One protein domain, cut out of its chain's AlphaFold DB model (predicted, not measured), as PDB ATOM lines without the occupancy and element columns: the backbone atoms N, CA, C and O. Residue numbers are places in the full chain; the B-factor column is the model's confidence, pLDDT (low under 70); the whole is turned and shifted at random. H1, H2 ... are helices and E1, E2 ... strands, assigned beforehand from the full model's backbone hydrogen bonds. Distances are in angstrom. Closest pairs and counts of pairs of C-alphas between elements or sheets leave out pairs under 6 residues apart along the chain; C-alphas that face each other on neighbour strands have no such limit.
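AT A GLANCE: This is residues 183 to 277 of the 325 residues of an uncharacterized protein of Panicum miliaceum (UniProt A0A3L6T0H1). A strongly twisted wall of six short strands has its helices gathered on one side, where the helical hairpin of H1 and H2 meets the sheet loosely: H2 only grazes it, and H1 packs on H2. Short H3 grazes the same sheet near E4, and residues 222 to 233 make a long loop by the E2 end of the sheet. The printed part has 95 residues, in the order H1, H2, E1, E2, E3, E4, H3, E5, E6, and the antiparallel sheet runs E2, E1, E3, E4, E6, E5. The class is mixed, helices and strands, with 45 residues, under half, in named elements. The whole is compact, with a radius of gyration of the C-alphas of 12.7 A and spans of 35 by 30 by 28 A.

HOW THE PARTS SIT: H1, residues 183 to 189, and H2, residues 193 to 202, form a helical hairpin; they touch at a shallow tilt of 25 degrees, opposite ways, and their closest C-alphas, of Val 186 and Ala 195, are 5.4 A apart. H1 is not on the sheet; H2 only grazes it, with residues 197 to 201. E1, residues 212 to 214, and E2, residues 219 to 221, form a hairpin, with N 214 and O 219 2.8 A apart. E3, residues 234 to 238, has staggered pairing: residues 234 to 236 pair with E1, where N 213 and O 235 are 2.8 A apart, and residues 237 to 238 with E4, residues 246 to 250, where N 238 and O 246 are 2.8 A apart. H3, residues 255 to 258, only grazes the sheet with residues 255 to 256; it is close to H2 but not clearly touching, the closest C-alphas, of Ala 194 and Glu 258, being 5.9 A apart. E5, residues 264 to 266, and E6, residues 272 to 276, form a hairpin, with N 274 and O 265 2.8 A apart; E6 and E4 are antiparallel neighbours, with N 249 and O 273 within hydrogen-bond range at 2.9 A. E4, H3 and E5 are a split strand-helix-strand unit, two strands of one sheet that are not neighbours, with H3 between them along the chain and E6 between them in the sheet; its crossover is right-handed. Every O i to N i+4 pair is within hydrogen-bond range in H1, 4 of 6 in H2, and H3 is too short for such a pair.

IN THESE COORDINATES: H1 begins at C-alpha 183 (27.044, 14.670, -12.050). H2 is 14.4 A long; E3, E4 and E6 are 12.9, 13.2 and 13.4 A. E6 ends at C-alpha 276 (19.270, 12.311, -14.061).

THE WHOLE: The C-alphas farthest apart, of Asn 188 and Ser 227, are 35.6 A apart. The printed part has no cut; the link E2 to E3 is long. pLDDT is under 70 at residues 190 to 191, 193 to 194 and 240 to 243.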
ATOM      1  N   LYS A 183      26.035  14.479 -13.102       91.31
ATOM      2  CA  LYS A 183      27.044  14.670 -12.050       91.31
ATOM      3  C   LYS A 183      28.192  13.661 -12.142       91.31
ATOM      4  O   LYS A 183      29.346  14.062 -12.214       91.31
ATOM      5  N   CYS A 184      27.886  12.360 -12.194       90.56
ATOM      6  CA  CYS A 184      28.926  11.332 -12.287       90.56
ATOM      7  C   CYS A 184      29.682  11.385 -13.623       90.56
ATOM      8  O   CYS A 184      30.863  11.062 -13.670       90.56
ATOM      9  N   PHE A 185      29.018  11.784 -14.707       91.00
ATOM     10  CA  PHE A 185      29.684  11.989 -15.991       91.00
ATOM     11  C   PHE A 185      30.719  13.118 -15.909       91.00
ATOM     12  O   PHE A 185      31.879  12.898 -16.251       91.00
ATOM     13  N   VAL A 186      30.327  14.285 -15.390       91.50
ATOM     14  CA  VAL A 186      31.204  15.456 -15.218       91.50
ATOM     15  C   VAL A 186      32.374  15.147 -14.284       91.50
ATOM     16  O   VAL A 186      33.519  15.402 -14.648       91.50
ATOM     17  N   GLU A 187      32.114  14.517 -13.132       89.50
ATOM     18  CA  GLU A 187      33.148  14.130 -12.158       89.50
ATOM     19  C   GLU A 187      34.246  13.244 -12.773       89.50
ATOM     20  O   GLU A 187      35.403  13.332 -12.370       89.50
ATOM     21  N   ASN A 188      33.912  12.410 -13.764       87.25
ATOM     22  CA  ASN A 188      34.880  11.535 -14.430       87.25
ATOM     23  C   ASN A 188      35.523  12.151 -15.682       87.25
ATOM     24  O   ASN A 188      36.660  11.823 -16.013       87.25
ATOM     25  N   ARG A 189      34.778  12.952 -16.449       78.94
ATOM     26  CA  ARG A 189      35.169  13.437 -17.788       78.94
ATOM     27  C   ARG A 189      35.727  14.863 -17.804       78.94
ATOM     28  O   ARG A 189      36.006  15.338 -18.899       78.94
ATOM     29  N   GLY A 190      35.842  15.524 -16.648       64.25
ATOM     30  CA  GLY A 190      36.108  16.962 -16.490       64.25
ATOM     31  C   GLY A 190      36.930  17.634 -17.603       64.25
ATOM     32  O   GLY A 190      37.978  17.133 -18.011       64.25
ATOM     33  N   GLY A 191      36.450  18.789 -18.084       60.88
ATOM     34  CA  GLY A 191      37.149  19.633 -19.065       60.88
ATOM     35  C   GLY A 191      36.853  19.368 -20.552       60.88
ATOM     36  O   GLY A 191      37.416  20.049 -21.406       60.88
ATOM     37  N   ALA A 192      35.974  18.420 -20.899       70.75
ATOM     38  CA  ALA A 192      35.486  18.242 -22.275       70.75
ATOM     39  C   ALA A 192      34.297  19.175 -22.594       70.75
ATOM     40  O   ALA A 192      33.493  19.469 -21.716       70.75
ATOM     41  N   ALA A 193      34.104  19.577 -23.858       63.03
ATOM     42  CA  ALA A 193      32.978  20.443 -24.259       63.03
ATOM     43  C   ALA A 193      31.593  19.857 -23.897       63.03
ATOM     44  O   ALA A 193      30.733  20.567 -23.386       63.03
ATOM     45  N   ALA A 194      31.415  18.541 -24.053       66.88
ATOM     46  CA  ALA A 194      30.207  17.828 -23.621       66.88
ATOM     47  C   ALA A 194      29.988  17.858 -22.091       66.88
ATOM     48  O   ALA A 194      28.866  17.667 -21.619       66.88
ATOM     49  N   ALA A 195      31.054  18.075 -21.309       77.31
ATOM     50  CA  ALA A 195      30.982  18.267 -19.864       77.31
ATOM     51  C   ALA A 195      30.664  19.725 -19.498       77.31
ATOM     52  O   ALA A 195      29.956  19.926 -18.523       77.31
ATOM     53  N   HIS A 196      31.075  20.718 -20.298       85.88
ATOM     54  CA  HIS A 196      30.805  22.141 -20.028       85.88
ATOM     55  C   HIS A 196      29.307  22.441 -19.902       85.88
ATOM     56  O   HIS A 196      28.866  23.005 -18.904       85.88
ATOM     57  N   LEU A 197      28.484  21.995 -20.857       87.44
ATOM     58  CA  LEU A 197      27.034  22.203 -20.757       87.44
ATOM     59  C   LEU A 197      26.433  21.462 -19.549       87.44
ATOM     60  O   LEU A 197      25.565  21.988 -18.854       87.44
ATOM     61  N   ALA A 198      26.915  20.248 -19.269       89.06
ATOM     62  CA  ALA A 198      26.487  19.484 -18.103       89.06
ATOM     63  C   ALA A 198      26.879  20.182 -16.784       89.06
ATOM     64  O   ALA A 198      26.079  20.200 -15.852       89.06
ATOM     65  N   GLU A 199      28.058  20.803 -16.712       90.44
ATOM     66  CA  GLU A 199      28.516  21.630 -15.587       90.44
ATOM     67  C   GLU A 199      27.598  22.837 -15.375       90.44
ATOM     68  O   GLU A 199      27.213  23.123 -14.241       90.44
ATOM     69  N   LYS A 200      27.173  23.504 -16.456       90.69
ATOM     70  CA  LYS A 200      26.213  24.617 -16.382       90.69
ATOM     71  C   LYS A 200      24.850  24.173 -15.861       90.69
ATOM     72  O   LYS A 200      24.295  24.836 -14.990       90.69
ATOM     73  N   ILE A 201      24.342  23.032 -16.328       90.56
ATOM     74  CA  ILE A 201      23.086  22.451 -15.827       90.56
ATOM     75  C   ILE A 201      23.218  22.051 -14.349       90.56
ATOM     76  O   ILE A 201      22.294  22.262 -13.571       90.56
ATOM     77  N   LEU A 202      24.362  21.502 -13.931       89.62
ATOM     78  CA  LEU A 202      24.616  21.150 -12.528       89.62
ATOM     79  C   LEU A 202      24.686  22.372 -11.602       89.62
ATOM     80  O   LEU A 202      24.397  22.236 -10.416       89.62
ATOM     81  N   ALA A 203      25.056  23.543 -12.127       89.12
ATOM     82  CA  ALA A 203      25.114  24.798 -11.379       89.12
ATOM     83  C   ALA A 203      23.739  25.466 -11.181       89.12
ATOM     84  O   ALA A 203      23.647  26.473 -10.477       89.12
ATOM     85  N   VAL A 204      22.674  24.933 -11.790       87.81
ATOM     86  CA  VAL A 204      21.317  25.468 -11.643       87.81
ATOM     87  C   VAL A 204      20.842  25.321 -10.200       87.81
ATOM     88  O   VAL A 204      20.945  24.256  -9.589       87.81
ATOM     89  N   ASN A 205      20.269  26.398  -9.657       83.69
ATOM     90  CA  ASN A 205      19.597  26.343  -8.369       83.69
ATOM     91  C   ASN A 205      18.215  25.686  -8.523       83.69
ATOM     92  O   ASN A 205      17.249  26.349  -8.897       83.69
ATOM     93  N   PHE A 206      18.116  24.394  -8.208       77.31
ATOM     94  CA  PHE A 206      16.861  23.632  -8.280       77.31
ATOM     95  C   PHE A 206      15.841  23.990  -7.186       77.31
ATOM     96  O   PHE A 206      14.739  23.457  -7.200       77.31
ATOM     97  N   GLU A 207      16.182  24.882  -6.250       74.88
ATOM     98  CA  GLU A 207      15.208  25.479  -5.323       74.88
ATOM     99  C   GLU A 207      14.485  26.696  -5.932       74.88
ATOM    100  O   GLU A 207      13.580  27.251  -5.311       74.88
ATOM    101  N   SER A 208      14.889  27.137  -7.130       75.94
ATOM    102  CA  SER A 208      14.214  28.205  -7.876       75.94
ATOM    103  C   SER A 208      13.048  27.677  -8.720       75.94
ATOM    104  O   SER A 208      12.943  26.480  -8.970       75.94
ATOM    105  N   ASN A 209      12.205  28.583  -9.226       79.88
ATOM    106  CA  ASN A 209      11.091  28.246 -10.126       79.88
ATOM    107  C   ASN A 209      11.540  27.865 -11.553       79.88
ATOM    108  O   ASN A 209      10.703  27.623 -12.418       79.88
ATOM    109  N   ALA A 210      12.849  27.823 -11.828       85.38
ATOM    110  CA  ALA A 210      13.350  27.537 -13.161       85.38
ATOM    111  C   ALA A 210      12.951  26.123 -13.616       85.38
ATOM    112  O   ALA A 210      13.313  25.118 -12.999       85.38
ATOM    113  N   ASN A 211      12.227  26.061 -14.731       87.81
ATOM    114  CA  ASN A 211      11.674  24.837 -15.313       87.81
ATOM    115  C   ASN A 211      12.258  24.528 -16.704       87.81
ATOM    116  O   ASN A 211      11.956  23.482 -17.280       87.81
ATOM    117  N   ALA A 212      13.142  25.380 -17.227       89.81
ATOM    118  CA  ALA A 212      13.856  25.143 -18.473       89.81
ATOM    119  C   ALA A 212      15.315  25.604 -18.412       89.81
ATOM    120  O   ALA A 212      15.705  26.456 -17.614       89.81
ATOM    121  N   PHE A 213      16.128  25.027 -19.296       90.94
ATOM    122  CA  PHE A 213      17.515  25.402 -19.529       90.94
ATOM    123  C   PHE A 213      17.699  25.846 -20.977       90.94
ATOM    124  O   PHE A 213      17.518  25.052 -21.904       90.94
ATOM    125  N   CYS A 214      18.078  27.104 -21.186       90.81
ATOM    126  CA  CYS A 214      18.357  27.647 -22.506       90.81
ATOM    127  C   CYS A 214      19.728  27.159 -22.989       90.81
ATOM    128  O   CYS A 214      20.749  27.516 -22.406       90.81
ATOM    129  N   LEU A 215      19.771  26.399 -24.087       87.44
ATOM    130  CA  LEU A 215      21.017  25.807 -24.587       87.44
ATOM    131  C   LEU A 215      21.982  26.865 -25.160       87.44
ATOM    132  O   LEU A 215      23.152  26.818 -24.795       87.44
ATOM    133  N   PRO A 216      21.544  27.856 -25.972       87.94
ATOM    134  CA  PRO A 216      22.446  28.896 -26.476       87.94
ATOM    135  C   PRO A 216      22.962  29.864 -25.409       87.94
ATOM    136  O   PRO A 216      24.084  30.344 -25.506       87.94
ATOM    137  N   CYS A 217      22.125  30.197 -24.421       89.62
ATOM    138  CA  CYS A 217      22.472  31.168 -23.382       89.62
ATOM    139  C   CYS A 217      23.125  30.521 -22.155       89.62
ATOM    140  O   CYS A 217      23.649  31.241 -21.313       89.62
ATOM    141  N   GLU A 218      23.084  29.191 -22.052       90.06
ATOM    142  CA  GLU A 218      23.607  28.405 -20.930       90.06
ATOM    143  C   GLU A 218      23.070  28.844 -19.556       90.06
ATOM    144  O   GLU A 218      23.790  28.820 -18.554       90.06
ATOM    145  N   ILE A 219      21.797  29.245 -19.505       89.88
ATOM    146  CA  ILE A 219      21.122  29.704 -18.285       89.88
ATOM    147  C   ILE A 219      19.783  29.002 -18.086       89.88
ATOM    148  O   ILE A 219      19.085  28.664 -19.046       89.88
ATOM    149  N   ALA A 220      19.429  28.790 -16.821       89.94
ATOM    150  CA  ALA A 220      18.107  28.320 -16.441       89.94
ATOM    151  C   ALA A 220      17.126  29.492 -16.346       89.94
ATOM    152  O   ALA A 220      17.504  30.580 -15.914       89.94
ATOM    153  N   PHE A 221      15.880  29.253 -16.742       90.12
ATOM    154  CA  PHE A 221      14.812  30.249 -16.745       90.12
ATOM    155  C   PHE A 221      13.455  29.586 -16.478       90.12
ATOM    156  O   PHE A 221      13.329  28.357 -16.517       90.12
ATOM    157  N   ASP A 222      12.446  30.403 -16.182       89.19
ATOM    158  CA  ASP A 222      11.052  29.970 -16.132       89.19
ATOM    159  C   ASP A 222      10.372  30.322 -17.460       89.19
ATOM    160  O   ASP A 222      10.269  31.494 -17.818       89.19
ATOM    161  N   VAL A 223       9.897  29.309 -18.187       85.81
ATOM    162  CA  VAL A 223       9.212  29.473 -19.481       85.81
ATOM    163  C   VAL A 223       7.964  30.357 -19.368       85.81
ATOM    164  O   VAL A 223       7.567  30.977 -20.354       85.81
ATOM    165  N   GLN A 224       7.332  30.424 -18.193       84.56
ATOM    166  CA  GLN A 224       6.126  31.225 -17.976       84.56
ATOM    167  C   GLN A 224       6.429  32.701 -17.698       84.56
ATOM    168  O   GLN A 224       5.623  33.560 -18.059       84.56
ATOM    169  N   GLU A 225       7.568  33.003 -17.074       83.62
ATOM    170  CA  GLU A 225       7.920  34.363 -16.645       83.62
ATOM    171  C   GLU A 225       8.914  35.045 -17.595       83.62
ATOM    172  O   GLU A 225       8.882  36.268 -17.750       83.62
ATOM    173  N   ASP A 226       9.762  34.272 -18.278       79.81
ATOM    174  CA  ASP A 226      10.826  34.784 -19.135       79.81
ATOM    175  C   ASP A 226      10.613  34.419 -20.610       79.81
ATOM    176  O   ASP A 226      11.054  33.392 -21.134       79.81
ATOM    177  N   SER A 227       9.948  35.337 -21.313       77.75
ATOM    178  CA  SER A 227       9.722  35.233 -22.759       77.75
ATOM    179  C   SER A 227      10.990  35.401 -23.612       77.75
ATOM    180  O   SER A 227      10.974  35.044 -24.793       77.75
ATOM    181  N   GLY A 228      12.092  35.909 -23.042       84.12
ATOM    182  CA  GLY A 228      13.330  36.223 -23.764       84.12
ATOM    183  C   GLY A 228      14.065  34.995 -24.306       84.12
ATOM    184  O   GLY A 228      14.876  35.118 -25.223       84.12
ATOM    185  N   HIS A 229      13.744  33.809 -23.786       85.56
ATOM    186  CA  HIS A 229      14.391  32.546 -24.145       85.56
ATOM    187  C   HIS A 229      13.469  31.552 -24.860       85.56
ATOM    188  O   HIS A 229      13.930  30.505 -25.312       85.56
ATOM    189  N   VAL A 230      12.185  31.882 -25.034       78.94
ATOM    190  CA  VAL A 230      11.178  30.971 -25.614       78.94
ATOM    191  C   VAL A 230      11.487  30.618 -27.072       78.94
ATOM    192  O   VAL A 230      11.175  29.515 -27.518       78.94
ATOM    193  N   THR A 231      12.125  31.529 -27.811       83.31
ATOM    194  CA  THR A 231      12.525  31.330 -29.215       83.31
ATOM    195  C   THR A 231      13.863  30.605 -29.374       83.31
ATOM    196  O   THR A 231      14.228  30.237 -30.492       83.31
ATOM    197  N   HIS A 232      14.613  30.406 -28.288       86.94
ATOM    198  CA  HIS A 232      15.874  29.670 -28.311       86.94
ATOM    199  C   HIS A 232      15.626  28.159 -28.233       86.94
ATOM    200  O   HIS A 232      14.564  27.704 -27.822       86.94
ATOM    201  N   GLY A 233      16.629  27.352 -28.592       84.62
ATOM    202  CA  GLY A 233      16.610  25.928 -28.255       84.62
ATOM    203  C   GLY A 233      16.784  25.746 -26.746       84.62
ATOM    204  O   GLY A 233      17.779  26.206 -26.183       84.62
ATOM    205  N   TRP A 234      15.847  25.082 -26.077       88.50
ATOM    206  CA  TRP A 234      15.908  24.837 -24.635       88.50
ATOM    207  C   TRP A 234      15.470  23.412 -24.277       88.50
ATOM    208  O   TRP A 234      14.887  22.695 -25.087       88.50
ATOM    209  N   SER A 235      15.823  22.971 -23.072       87.94
ATOM    210  CA  SER A 235      15.479  21.653 -22.521       87.94
ATOM    211  C   SER A 235      14.695  21.810 -21.223       87.94
ATOM    212  O   SER A 235      15.036  22.668 -20.410       87.94
ATOM    213  N   ASN A 236      13.669  20.984 -21.010       89.00
ATOM    214  CA  ASN A 236      12.900  21.007 -19.763       89.00
ATOM    215  C   ASN A 236      13.769  20.541 -18.591       89.00
ATOM    216  O   ASN A 236      14.418  19.493 -18.672       89.00
ATOM    217  N   ILE A 237      13.712  21.279 -17.485       88.31
ATOM    218  CA  ILE A 237      14.204  20.848 -16.180       88.31
ATOM    219  C   ILE A 237      12.998  20.396 -15.360       88.31
ATOM    220  O   ILE A 237      12.121  21.184 -15.017       88.31
ATOM    221  N   ILE A 238      12.986  19.121 -14.989       82.94
ATOM    222  CA  ILE A 238      12.032  18.594 -14.018       82.94
ATOM    223  C   ILE A 238      12.684  18.711 -12.645       82.94
ATOM    224  O   ILE A 238      13.488  17.857 -12.262       82.94
ATOM    225  N   ALA A 239      12.356  19.783 -11.927       71.75
ATOM    226  CA  ALA A 239      12.822  20.041 -10.565       71.75
ATOM    227  C   ALA A 239      11.835  19.561  -9.479       71.75
ATOM    228  O   ALA A 239      12.067  19.843  -8.309       71.75
ATOM    229  N   ASP A 240      10.758  18.859  -9.872       60.53
ATOM    230  CA  ASP A 240       9.570  18.535  -9.061       60.53
ATOM    231  C   ASP A 240       9.851  18.343  -7.563       60.53
ATOM    232  O   ASP A 240      10.750  17.592  -7.175       60.53
ATOM    233  N   SER A 241       9.032  18.969  -6.714       49.16
ATOM    234  CA  SER A 241       9.150  18.939  -5.253       49.16
ATOM    235  C   SER A 241       8.966  17.515  -4.702       49.16
ATOM    236  O   SER A 241       7.863  17.106  -4.340       49.16
ATOM    237  N   GLY A 242      10.052  16.741  -4.669       54.97
ATOM    238  CA  GLY A 242      10.088  15.337  -4.243       54.97
ATOM    239  C   GLY A 242      10.646  14.363  -5.287       54.97
ATOM    240  O   GLY A 242      10.911  13.202  -4.965       54.97
ATOM    241  N   HIS A 243      10.877  14.806  -6.525       60.97
ATOM    242  CA  HIS A 243      11.567  14.024  -7.544       60.97
ATOM    243  C   HIS A 243      13.012  14.487  -7.718       60.97
ATOM    244  O   HIS A 243      13.378  15.635  -7.501       60.97
ATOM    245  N   ARG A 244      13.880  13.539  -8.082       77.06
ATOM    246  CA  ARG A 244      15.292  13.836  -8.337       77.06
ATOM    247  C   ARG A 244      15.387  14.695  -9.602       77.06
ATOM    248  O   ARG A 244      14.764  14.298 -10.591       77.06
ATOM    249  N   PRO A 245      16.178  15.782  -9.600       85.69
ATOM    250  CA  PRO A 245      16.217  16.730 -10.703       85.69
ATOM    251  C   PRO A 245      16.663  16.043 -11.993       85.69
ATOM    252  O   PRO A 245      17.654  15.296 -12.021       85.69
ATOM    253  N   ARG A 246      15.911  16.275 -13.065       88.38
ATOM    254  CA  ARG A 246      16.123  15.663 -14.381       88.38
ATOM    255  C   ARG A 246      16.094  16.710 -15.475       88.38
ATOM    256  O   ARG A 246      15.419  17.722 -15.345       88.38
ATOM    257  N   VAL A 247      16.797  16.422 -16.562       90.75
ATOM    258  CA  VAL A 247      16.695  17.184 -17.806       90.75
ATOM    259  C   VAL A 247      16.095  16.292 -18.882       90.75
ATOM    260  O   VAL A 247      16.528  15.148 -19.048       90.75
ATOM    261  N   GLN A 248      15.083  16.800 -19.583       90.56
ATOM    262  CA  GLN A 248      14.497  16.123 -20.736       90.56
ATOM    263  C   GLN A 248      15.173  16.604 -22.012       90.56
ATOM    264  O   GLN A 248      15.293  17.806 -22.246       90.56
ATOM    265  N   VAL A 249      15.595  15.656 -22.837       88.69
ATOM    266  CA  VAL A 249      16.309  15.913 -24.085       88.69
ATOM    267  C   VAL A 249      15.587  15.179 -25.218       88.69
ATOM    268  O   VAL A 249      15.321  13.979 -25.082       88.69
ATOM    269  N   PRO A 250      15.278  15.854 -26.339       87.81
ATOM    270  CA  PRO A 250      14.752  15.192 -27.528       87.81
ATOM    271  C   PRO A 250      15.718  14.124 -28.052       87.81
ATOM    272  O   PRO A 250      16.929  14.335 -28.106       87.81
ATOM    273  N   THR A 251      15.191  12.980 -28.476       86.25
ATOM    274  CA  THR A 251      15.977  11.824 -28.953       86.25
ATOM    275  C   THR A 251      16.803  12.116 -30.209       86.25
ATOM    276  O   THR A 251      17.812  11.456 -30.452       86.25
ATOM    277  N   ASN A 252      16.415  13.125 -30.990       86.81
ATOM    278  CA  ASN A 252      17.140  13.605 -32.166       86.81
ATOM    279  C   ASN A 252      18.174  14.706 -31.851       86.81
ATOM    280  O   ASN A 252      18.866  15.169 -32.759       86.81
ATOM    281  N   HIS A 253      18.288  15.143 -30.595       87.06
ATOM    282  CA  HIS A 253      19.195  16.215 -30.200       87.06
ATOM    283  C   HIS A 253      20.654  15.732 -30.138       87.06
ATOM    284  O   HIS A 253      20.935  14.619 -29.694       87.06
ATOM    285  N   GLN A 254      21.618  16.587 -30.501       86.69
ATOM    286  CA  GLN A 254      23.050  16.238 -30.510       86.69
ATOM    287  C   GLN A 254      23.564  15.750 -29.141       86.69
ATOM    288  O   GLN A 254      24.404  14.852 -29.075       86.69
ATOM    289  N   LEU A 255      23.003  16.279 -28.048       87.00
ATOM    290  CA  LEU A 255      23.343  15.868 -26.679       87.00
ATOM    291  C   LEU A 255      23.128  14.374 -26.416       87.00
ATOM    292  O   LEU A 255      23.823  13.808 -25.579       87.00
ATOM    293  N   ILE A 256      22.238  13.705 -27.153       87.31
ATOM    294  CA  ILE A 256      22.053  12.251 -27.049       87.31
ATOM    295  C   ILE A 256      23.335  11.502 -27.421       87.31
ATOM    296  O   ILE A 256      23.690  10.512 -26.782       87.31
ATOM    297  N   LEU A 257      24.062  11.988 -28.431       86.00
ATOM    298  CA  LEU A 257      25.333  11.403 -28.857       86.00
ATOM    299  C   LEU A 257      26.462  11.745 -27.882       86.00
ATOM    300  O   LEU A 257      27.309  10.893 -27.602       86.00
ATOM    301  N   GLU A 258      26.466  12.968 -27.357       88.06
ATOM    302  CA  GLU A 258      27.484  13.448 -26.419       88.06
ATOM    303  C   GLU A 258      27.364  12.787 -25.039       88.06
ATOM    304  O   GLU A 258      28.371  12.426 -24.429       88.06
ATOM    305  N   TRP A 259      26.137  12.549 -24.572       89.56
ATOM    306  CA  TRP A 259      25.823  11.951 -23.271       89.56
ATOM    307  C   TRP A 259      25.401  10.479 -23.364       89.56
ATOM    308  O   TRP A 259      24.797   9.937 -22.436       89.56
ATOM    309  N   LYS A 260      25.747   9.788 -24.456       86.62
ATOM    310  CA  LYS A 260      25.390   8.375 -24.704       86.62
ATOM    311  C   LYS A 260      25.846   7.388 -23.618       86.62
ATOM    312  O   LYS A 260      25.319   6.285 -23.519       86.62
ATOM    313  N   GLU A 261      26.844   7.769 -22.821       86.75
ATOM    314  CA  GLU A 261      27.404   6.956 -21.731       86.75
ATOM    315  C   GLU A 261      26.633   7.113 -20.411       86.75
ATOM    316  O   GLU A 261      26.948   6.445 -19.422       86.75
ATOM    317  N   ILE A 262      25.630   7.992 -20.361       88.31
ATOM    318  CA  ILE A 262      24.814   8.237 -19.172       88.31
ATOM    319  C   ILE A 262      23.508   7.458 -19.290       88.31
ATOM    320  O   ILE A 262      22.823   7.516 -20.308       88.31
ATOM    321  N   LYS A 263      23.143   6.743 -18.225       87.38
ATOM    322  CA  LYS A 263      21.866   6.035 -18.131       87.38
ATOM    323  C   LYS A 263      20.696   7.006 -18.315       87.38
ATOM    324  O   LYS A 263      20.562   7.968 -17.558       87.38
ATOM    325  N   VAL A 264      19.814   6.676 -19.256       85.81
ATOM    326  CA  VAL A 264      18.581   7.421 -19.548       85.81
ATOM    327  C   VAL A 264      17.334   6.692 -19.060       85.81
ATOM    328  O   VAL A 264      17.330   5.470 -18.881       85.81
ATOM    329  N   ARG A 265      16.256   7.451 -18.860       82.38
ATOM    330  CA  ARG A 265      14.896   6.950 -18.634       82.38
ATOM    331  C   ARG A 265      13.977   7.464 -19.756       82.38
ATOM    332  O   ARG A 265      14.140   8.614 -20.147       82.38
ATOM    333  N   PRO A 266      13.004   6.680 -20.248       78.56
ATOM    334  CA  PRO A 266      11.941   7.210 -21.105       78.56
ATOM    335  C   PRO A 266      11.121   8.287 -20.372       78.56
ATOM    336  O   PRO A 266      10.755   8.070 -19.213       78.56
ATOM    337  N   ALA A 267      10.816   9.408 -21.033       70.75
ATOM    338  CA  ALA A 267      10.120  10.561 -20.440       70.75
ATOM    339  C   ALA A 267       8.577  10.464 -20.474       70.75
ATOM    340  O   ALA A 267       7.878  11.406 -20.120       70.75
ATOM    341  N   GLY A 268       8.029   9.324 -20.906       70.62
ATOM    342  CA  GLY A 268       6.588   9.127 -21.124       70.62
ATOM    343  C   GLY A 268       6.134   9.486 -22.544       70.62
ATOM    344  O   GLY A 268       5.201   8.865 -23.044       70.62
ATOM    345  N   ASP A 269       6.848  10.392 -23.211       79.88
ATOM    346  CA  ASP A 269       6.774  10.647 -24.652       79.88
ATOM    347  C   ASP A 269       7.877   9.850 -25.389       79.88
ATOM    348  O   ASP A 269       9.018   9.816 -24.913       79.88
ATOM    349  N   PRO A 270       7.569   9.152 -26.503       81.06
ATOM    350  CA  PRO A 270       8.555   8.378 -27.264       81.06
ATOM    351  C   PRO A 270       9.712   9.210 -27.831       81.06
ATOM    352  O   PRO A 270      10.796   8.657 -28.030       81.06
ATOM    353  N   ASP A 271       9.510  10.507 -28.063       86.44
ATOM    354  CA  ASP A 271      10.503  11.358 -28.719       86.44
ATOM    355  C   ASP A 271      11.480  12.023 -27.739       86.44
ATOM    356  O   ASP A 271      12.415  12.708 -28.167       86.44
ATOM    357  N   THR A 272      11.340  11.778 -26.434       86.31
ATOM    358  CA  THR A 272      12.152  12.401 -25.384       86.31
ATOM    359  C   THR A 272      12.703  11.395 -24.372       86.31
ATOM    360  O   THR A 272      12.089  10.390 -24.003       86.31
ATOM    361  N   VAL A 273      13.912  11.678 -23.887       88.38
ATOM    362  CA  VAL A 273      14.559  10.916 -22.814       88.38
ATOM    363  C   VAL A 273      14.944  11.826 -21.663       88.38
ATOM    364  O   VAL A 273      15.234  13.006 -21.843       88.38
ATOM    365  N   GLU A 274      14.986  11.258 -20.465       89.31
ATOM    366  CA  GLU A 274      15.371  11.966 -19.253       89.31
ATOM    367  C   GLU A 274      16.746  11.516 -18.776       89.31
ATOM    368  O   GLU A 274      16.980  10.325 -18.521       89.31
ATOM    369  N   TYR A 275      17.617  12.490 -18.547       89.75
ATOM    370  CA  TYR A 275      18.862  12.301 -17.821       89.75
ATOM    371  C   TYR A 275      18.675  12.735 -16.376       89.75
ATOM    372  O   TYR A 275      18.147  13.807 -16.083       89.75
ATOM    373  N   LEU A 276      19.142  11.901 -15.450       89.19
ATOM    374  CA  LEU A 276      19.270  12.311 -14.061       89.19
ATOM    375  C   LEU A 276      20.388  13.356 -13.958       89.19
ATOM    376  O   LEU A 276      21.534  13.052 -14.294       89.19
ATOM    377  N   ILE A 277      20.075  14.553 -13.461       89.56
ATOM    378  CA  ILE A 277      21.076  15.610 -13.288       89.56
ATOM    379  C   ILE A 277      22.000  15.231 -12.130       89.56
ATOM    380  O   ILE A 277      23.195  14.985 -12.311       89.56
TER     381      ILE A 277